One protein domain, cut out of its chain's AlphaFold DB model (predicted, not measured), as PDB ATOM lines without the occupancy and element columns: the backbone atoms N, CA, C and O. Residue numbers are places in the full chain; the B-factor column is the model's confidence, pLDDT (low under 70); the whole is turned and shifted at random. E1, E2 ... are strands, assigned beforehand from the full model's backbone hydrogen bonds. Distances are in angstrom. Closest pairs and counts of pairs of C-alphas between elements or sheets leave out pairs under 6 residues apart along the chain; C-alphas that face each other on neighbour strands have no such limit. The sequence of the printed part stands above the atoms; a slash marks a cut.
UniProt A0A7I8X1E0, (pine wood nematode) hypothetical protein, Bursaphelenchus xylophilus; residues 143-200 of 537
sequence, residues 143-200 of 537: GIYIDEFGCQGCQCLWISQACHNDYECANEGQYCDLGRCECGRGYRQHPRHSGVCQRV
ATOM      1  N   GLY A 143      42.976  26.149  63.614       89.56
ATOM      2  CA  GLY A 143      43.981  25.578  62.726       89.56
ATOM      3  C   GLY A 143      43.520  24.248  62.140       89.56
ATOM      4  O   GLY A 143      42.624  23.595  62.681       89.56
ATOM      5  N   ILE A 144      44.150  23.849  61.037       93.12
ATOM      6  CA  ILE A 144      43.988  22.506  60.480       93.12
ATOM      7  C   ILE A 144      44.751  21.533  61.382       93.12
ATOM      8  O   ILE A 144      45.922  21.750  61.691       93.12
ATOM      9  N   TYR A 145      44.080  20.466  61.789       92.69
ATOM     10  CA  TYR A 145      44.645  19.331  62.506       92.69
ATOM     11  C   TYR A 145      44.467  18.079  61.644       92.69
ATOM     12  O   TYR A 145      43.469  17.955  60.937       92.69
ATOM     13  N   ILE A 146      45.435  17.169  61.682       93.06
ATOM     14  CA  ILE A 146      45.355  15.881  60.992       93.06
ATOM     15  C   ILE A 146      45.133  14.820  62.062       93.06
ATOM     16  O   ILE A 146      45.930  14.725  62.994       93.06
ATOM     17  N   ASP A 147      44.042  14.068  61.950       90.44
ATOM     18  CA  ASP A 147      43.725  13.012  62.904       90.44
ATOM     19  C   ASP A 147      44.588  11.753  62.719       90.44
ATOM     20  O   ASP A 147      45.444  11.662  61.838       90.44
ATOM     21  N   GLU A 148      44.364  10.767  63.586       92.06
ATOM     22  CA  GLU A 148      45.075   9.485  63.565       92.06
ATOM     23  C   GLU A 148      44.839   8.666  62.283       92.06
ATOM     24  O   GLU A 148      45.626   7.772  61.973       92.06
ATOM     25  N   PHE A 149      43.801   8.992  61.508       92.25
ATOM     26  CA  PHE A 149      43.474   8.358  60.230       92.25
ATOM     27  C   PHE A 149      44.037   9.126  59.027       92.25
ATOM     28  O   PHE A 149      43.844   8.709  57.883       92.25
ATOM     29  N   GLY A 150      44.749  10.231  59.264       90.81
ATOM     30  CA  GLY A 150      45.272  11.096  58.213       90.81
ATOM     31  C   GLY A 150      44.225  12.042  57.619       90.81
ATOM     32  O   GLY A 150      44.496  12.680  56.599       90.81
ATOM     33  N   CYS A 151      43.042  12.160  58.227       94.12
ATOM     34  CA  CYS A 151      42.000  13.064  57.767       94.12
ATOM     35  C   CYS A 151      42.215  14.476  58.318       94.12
ATOM     36  O   CYS A 151      42.584  14.681  59.474       94.12
ATOM     37  N   GLN A 152      41.972  15.472  57.467       94.00
ATOM     38  CA  GLN A 152      42.063  16.879  57.846       94.00
ATOM     39  C   GLN A 152      40.781  17.314  58.561       94.00
ATOM     40  O   GLN A 152      39.683  17.193  58.022       94.00
ATOM     41  N   GLY A 153      40.930  17.860  59.763       92.50
ATOM     42  CA  GLY A 153      39.873  18.492  60.541       92.50
ATOM     43  C   GLY A 153      40.289  19.872  61.044       92.50
ATOM     44  O   GLY A 153      41.412  20.324  60.829       92.50
ATOM     45  N   CYS A 154      39.380  20.550  61.744       93.06
ATOM     46  CA  CYS A 154      39.654  21.847  62.359       93.06
ATOM     47  C   CYS A 154      39.734  21.726  63.879       93.06
ATOM     48  O   CYS A 154      38.808  21.222  64.518       93.06
ATOM     49  N   GLN A 155      40.816  22.248  64.452       92.06
ATOM     50  CA  GLN A 155      41.021  22.360  65.889       92.06
ATOM     51  C   GLN A 155      41.217  23.828  66.262       92.06
ATOM     52  O   GLN A 155      42.115  24.510  65.767       92.06
ATOM     53  N   CYS A 156      40.352  24.337  67.131       89.25
ATOM     54  CA  CYS A 156      40.409  25.723  67.563       89.25
ATOM     55  C   CYS A 156      41.440  25.928  68.669       89.25
ATOM     56  O   CYS A 156      41.462  25.182  69.648       89.25
ATOM     57  N   LEU A 157      42.273  26.961  68.520       87.38
ATOM     58  CA  LEU A 157      43.130  27.426  69.603       87.38
ATOM     59  C   LEU A 157      42.245  28.044  70.677       87.38
ATOM     60  O   LEU A 157      41.311  28.787  70.375       87.38
ATOM     61  N   TRP A 158      42.535  27.744  71.939       88.00
ATOM     62  CA  TRP A 158      41.809  28.345  73.047       88.00
ATOM     63  C   TRP A 158      42.218  29.800  73.224       88.00
ATOM     64  O   TRP A 158      43.270  30.104  73.787       88.00
ATOM     65  N   ILE A 159      41.373  30.708  72.747       87.75
ATOM     66  CA  ILE A 159      41.513  32.133  73.028       87.75
ATOM     67  C   ILE A 159      40.502  32.486  74.111       87.75
ATOM     68  O   ILE A 159      39.336  32.760  73.823       87.75
ATOM     69  N   SER A 160      40.952  32.435  75.364       89.62
ATOM     70  CA  SER A 160      40.146  32.852  76.507       89.62
ATOM     71  C   SER A 160      39.833  34.345  76.444       89.62
ATOM     72  O   SER A 160      40.700  35.177  76.161       89.62
ATOM     73  N   GLN A 161      38.572  34.686  76.707       92.56
ATOM     74  CA  GLN A 161      38.135  36.070  76.856       92.56
ATOM     75  C   GLN A 161      38.771  36.669  78.117       92.56
ATOM     76  O   GLN A 161      38.880  35.990  79.137       92.56
ATOM     77  N   ALA A 162      39.206  37.928  78.050       95.19
ATOM     78  CA  ALA A 162      39.677  38.639  79.235       95.19
ATOM     79  C   ALA A 162      38.508  38.891  80.200       95.19
ATOM     80  O   ALA A 162      37.407  39.219  79.758       95.19
ATOM     81  N   CYS A 163      38.755  38.750  81.497       97.19
ATOM     82  CA  CYS A 163      37.747  38.944  82.535       97.19
ATOM     83  C   CYS A 163      38.361  39.547  83.802       97.19
ATOM     84  O   CYS A 163      39.545  39.366  84.083       97.19
ATOM     85  N   HIS A 164      37.559  40.235  84.607       97.44
ATOM     86  CA  HIS A 164      37.920  40.659  85.963       97.44
ATOM     87  C   HIS A 164      37.253  39.810  87.047       97.44
ATOM     88  O   HIS A 164      37.734  39.754  88.180       97.44
ATOM     89  N   ASN A 165      36.135  39.165  86.721       97.50
ATOM     90  CA  ASN A 165      35.361  38.325  87.625       97.50
ATOM     91  C   ASN A 165      34.593  37.252  86.833       97.50
ATOM     92  O   ASN A 165      34.449  37.350  85.616       97.50
ATOM     93  N   ASP A 166      34.083  36.238  87.535       96.19
ATOM     94  CA  ASP A 166      33.385  35.092  86.929       96.19
ATOM     95  C   ASP A 166      32.131  35.479  86.122       96.19
ATOM     96  O   ASP A 166      31.714  34.719  85.254       96.19
ATOM     97  N   TYR A 167      31.526  36.644  86.381       96.44
ATOM     98  CA  TYR A 167      30.304  37.086  85.699       96.44
ATOM     99  C   TYR A 167      30.562  37.636  84.291       96.44
ATOM    100  O   TYR A 167      29.626  37.752  83.505       96.44
ATOM    101  N   GLU A 168      31.810  37.978  83.969       96.56
ATOM    102  CA  GLU A 168      32.200  38.458  82.637       96.56
ATOM    103  C   GLU A 168      32.403  37.316  81.634       96.56
ATOM    104  O   GLU A 168      32.444  37.552  80.425       96.56
ATOM    105  N   CYS A 169      32.497  36.075  82.115       96.00
ATOM    106  CA  CYS A 169      32.605  34.908  81.257       96.00
ATOM    107  C   CYS A 169      31.225  34.519  80.720       96.00
ATOM    108  O   CYS A 169      30.349  34.085  81.464       96.00
ATOM    109  N   ALA A 170      31.032  34.694  79.411       90.69
ATOM    110  CA  ALA A 170      29.719  34.618  78.774       90.69
ATOM    111  C   ALA A 170      29.088  33.213  78.769       90.69
ATOM    112  O   ALA A 170      27.868  33.098  78.655       90.69
ATOM    113  N   ASN A 171      29.890  32.147  78.867       91.19
ATOM    114  CA  ASN A 171      29.409  30.780  78.667       91.19
ATOM    115  C   ASN A 171      29.225  30.010  79.979       91.19
ATOM    116  O   ASN A 171      30.026  30.113  80.910       91.19
ATOM    117  N   GLU A 172      28.192  29.162  80.018       94.12
ATOM    118  CA  GLU A 172      27.958  28.258  81.141       94.12
ATOM    119  C   GLU A 172      29.170  27.341  81.354       94.12
ATOM    120  O   GLU A 172      29.729  26.765  80.417       94.12
ATOM    121  N   GLY A 173      29.585  27.217  82.614       94.44
ATOM    122  CA  GLY A 173      30.746  26.418  82.975       94.44
ATOM    123  C   GLY A 173      32.081  27.117  82.748       94.44
ATOM    124  O   GLY A 173      33.099  26.454  82.899       94.44
ATOM    125  N   GLN A 174      32.119  28.412  82.428       96.75
ATOM    126  CA  GLN A 174      33.346  29.210  82.499       96.75
ATOM    127  C   GLN A 174      33.513  29.888  83.859       96.75
ATOM    128  O   GLN A 174      32.539  30.161  84.559       96.75
ATOM    129  N   TYR A 175      34.760  30.149  84.237       97.44
ATOM    130  CA  TYR A 175      35.119  30.968  85.393       97.44
ATOM    131  C   TYR A 175      36.342  31.820  85.061       97.44
ATOM    132  O   TYR A 175      37.112  31.484  84.160       97.44
ATOM    133  N   CYS A 176      36.510  32.930  85.771       97.69
ATOM    134  CA  CYS A 176      37.609  33.846  85.543       97.69
ATOM    135  C   CYS A 176      38.828  33.420  86.362       97.69
ATOM    136  O   CYS A 176      38.840  33.554  87.588       97.69
ATOM    137  N   ASP A 177      39.871  32.937  85.690       96.75
ATOM    138  CA  ASP A 177      41.147  32.596  86.311       96.75
ATOM    139  C   ASP A 177      42.267  33.480  85.764       96.75
ATOM    140  O   ASP A 177      42.452  33.615  84.557       96.75
ATOM    141  N   LEU A 178      43.006  34.134  86.664       95.56
ATOM    142  CA  LEU A 178      44.125  35.031  86.331       95.56
ATOM    143  C   LEU A 178      43.812  36.087  85.246       95.56
ATOM    144  O   LEU A 178      44.697  36.523  84.511       95.56
ATOM    145  N   GLY A 179      42.558  36.531  85.174       95.81
ATOM    146  CA  GLY A 179      42.103  37.530  84.209       95.81
ATOM    147  C   GLY A 179      41.663  36.967  82.852       95.81
ATOM    148  O   GLY A 179      41.518  37.731  81.896       95.81
ATOM    149  N   ARG A 180      41.481  35.646  82.742       96.50
ATOM    150  CA  ARG A 180      41.052  34.933  81.533       96.50
ATOM    151  C   ARG A 180      39.942  33.927  81.845       96.50
ATOM    152  O   ARG A 180      39.961  33.269  82.879       96.50
ATOM    153  N   CYS A 181      38.965  33.807  80.954       96.81
ATOM    154  CA  CYS A 181      37.873  32.849  81.104       96.81
ATOM    155  C   CYS A 181      38.333  31.430  80.763       96.81
ATOM    156  O   CYS A 181      38.659  31.142  79.612       96.81
ATOM    157  N   GLU A 182      38.302  30.538  81.748       96.50
ATOM    158  CA  GLU A 182      38.701  29.136  81.632       96.50
ATOM    159  C   GLU A 182      37.514  28.190  81.868       96.50
ATOM    160  O   GLU A 182      36.539  28.544  82.536       96.50
ATOM    161  N   CYS A 183      37.574  26.968  81.325       97.31
ATOM    162  CA  CYS A 183      36.531  25.964  81.561       97.31
ATOM    163  C   CYS A 183      36.608  25.397  82.983       97.31
ATOM    164  O   CYS A 183      37.628  24.857  83.410       97.31
ATOM    165  N   GLY A 184      35.494  25.489  83.703       96.44
ATOM    166  CA  GLY A 184      35.282  24.979  85.048       96.44
ATOM    167  C   GLY A 184      35.285  23.457  85.135       96.44
ATOM    168  O   GLY A 184      35.254  22.729  84.143       96.44
ATOM    169  N   ARG A 185      35.300  22.952  86.372       95.00
ATOM    170  CA  ARG A 185      35.258  21.505  86.627       95.00
ATOM    171  C   ARG A 185      34.008  20.882  86.009       95.00
ATOM    172  O   ARG A 185      32.904  21.377  86.215       95.00
ATOM    173  N   GLY A 186      34.200  19.771  85.303       95.88
ATOM    174  CA  GLY A 186      33.127  19.095  84.572       95.88
ATOM    175  C   GLY A 186      32.871  19.671  83.181       95.88
ATOM    176  O   GLY A 186      31.959  19.201  82.512       95.88
ATOM    177  N   TYR A 187      33.674  20.635  82.723       96.69
ATOM    178  CA  TYR A 187      33.637  21.158  81.364       96.69
ATOM    179  C   TYR A 187      34.996  20.969  80.678       96.69
ATOM    180  O   TYR A 187      36.046  20.997  81.317       96.69
ATOM    181  N   ARG A 188      34.972  20.766  79.361       94.38
ATOM    182  CA  ARG A 188      36.142  20.720  78.477       94.38
ATOM    183  C   ARG A 188      36.003  21.767  77.382       94.38
ATOM    184  O   ARG A 188      34.889  22.144  77.025       94.38
ATOM    185  N   GLN A 189      37.122  22.212  76.829       92.44
ATOM    186  CA  GLN A 189      37.111  23.140  75.701       92.44
ATOM    187  C   GLN A 189      36.490  22.469  74.472       92.44
ATOM    188  O   GLN A 189      36.754  21.297  74.190       92.44
ATOM    189  N   HIS A 190      35.651  23.201  73.746       91.31
ATOM    190  CA  HIS A 190      35.020  22.688  72.542       91.31
ATOM    191  C   HIS A 190      36.039  22.672  71.386       91.31
ATOM    192  O   HIS A 190      36.493  23.734  70.960       91.31
ATOM    193  N   PRO A 191      36.367  21.510  70.791       85.25
ATOM    194  CA  PRO A 191      37.456  21.415  69.813       85.25
ATOM    195  C   PRO A 191      37.195  22.220  68.531       85.25
ATOM    196  O   PRO A 191      38.131  22.700  67.902       85.25
ATOM    197  N   ARG A 192      35.919  22.409  68.162       87.50
ATOM    198  CA  ARG A 192      35.493  23.165  66.966       87.50
ATOM    199  C   ARG A 192      35.119  24.634  67.206       87.50
ATOM    200  O   ARG A 192      34.744  25.322  66.260       87.50
ATOM    201  N   HIS A 193      35.154  25.107  68.453       89.62
ATOM    202  CA  HIS A 193      34.721  26.461  68.799       89.62
ATOM    203  C   HIS A 193      35.632  27.057  69.879       89.62
ATOM    204  O   HIS A 193      35.563  26.663  71.041       89.62
ATOM    205  N   SER A 194      36.471  28.025  69.494       89.31
ATOM    206  CA  SER A 194      37.320  28.758  70.444       89.31
ATOM    207  C   SER A 194      36.471  29.448  71.512       89.31
ATOM    208  O   SER A 194      35.460  30.073  71.194       89.31
ATOM    209  N   GLY A 195      36.906  29.365  72.770       89.19
ATOM    210  CA  GLY A 195      36.277  30.070  73.884       89.19
ATOM    211  C   GLY A 195      34.926  29.500  74.320       89.19
ATOM    212  O   GLY A 195      34.222  30.170  75.066       89.19
ATOM    213  N   VAL A 196      34.548  28.290  73.889       92.75
ATOM    214  CA  VAL A 196      33.312  27.606  74.313       92.75
ATOM    215  C   VAL A 196      33.646  26.385  75.165       92.75
ATOM    216  O   VAL A 196      34.508  25.582  74.805       92.75
ATOM    217  N   CYS A 197      32.943  26.223  76.285       94.81
ATOM    218  CA  CYS A 197      33.063  25.061  77.161       94.81
ATOM    219  C   CYS A 197      31.895  24.094  76.938       94.81
ATOM    220  O   CYS A 197      30.744  24.510  76.864       94.81
ATOM    221  N   GLN A 198      32.185  22.798  76.853       95.50
ATOM    222  CA  GLN A 198      31.208  21.716  76.734       95.50
ATOM    223  C   GLN A 198      31.258  20.846  77.993       95.50
ATOM    224  O   GLN A 198      32.348  20.485  78.440       95.50
ATOM    225  N   ARG A 199      30.107  20.472  78.561       95.44
ATOM    226  CA  ARG A 199      30.061  19.585  79.731       95.44
ATOM    227  C   ARG A 199      30.622  18.201  79.377       95.44
ATOM    228  O   ARG A 199      30.267  17.597  78.363       95.44
ATOM    229  N   VAL A 200      31.528  17.689  80.206       91.88
ATOM    230  CA  VAL A 200      32.131  16.359  80.060       91.88
ATOM    231  C   VAL A 200      31.054  15.323  80.384       91.88
ATOM    232  O   VAL A 200      30.687  15.157  81.542       91.88
TER     233      VAL A 200
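This is residues 143 to 200 of the 537 residues of the protein "(pine wood nematode) hypothetical protein" of Bursaphelenchus xylophilus (UniProt A0A7I8X1E0). With little regular structure, this is a loose string of three small two-stranded hairpins: E1 and E2 at one end, then a long link to E3 and E4, with E5 and E6 folding back beside them. The printed part has 58 residues, with six named strands, E1 to E6 in chain order, holding 23, and no named helix; the class is all strand, each sheet antiparallel. The radius of gyration of the C-alphas is 13.0 A and the spans are 41 by 21 by 15 A.

Start at E2, residues 152 to 156, antiparallel to E1, residues 143 to 146, at 137 degrees; N 145 and O 153 are within hydrogen-bond range, 2.8 A. E3, residues 174 to 177, and E4, residues 180 to 183, form a hairpin, with N 175 and O 182 at 2.9 A. E5, residues 187 to 189, and E6, residues 197 to 199, form another, with N 188 and O 198 at 2.8 A. The closest C-alphas of E4 and E6, Cys 183 and Cys 197, are 5.7 A apart. E1 and E2 are apart from the other four strands.

Find C-alpha 143 at (43.981, 25.578, 62.726), where E1 begins; E2 runs 13.2 A to C-alpha 156 at (40.409, 25.723, 67.563). E6 ends at C-alpha 199, (30.061, 19.585, 79.731).

The C-alphas farthest apart, Phe 149 and His 164, are 41.7 A apart. Residues 157 to 173 make the long link. The printed part has no cut, and no printed residue is under 70 in pLDDT.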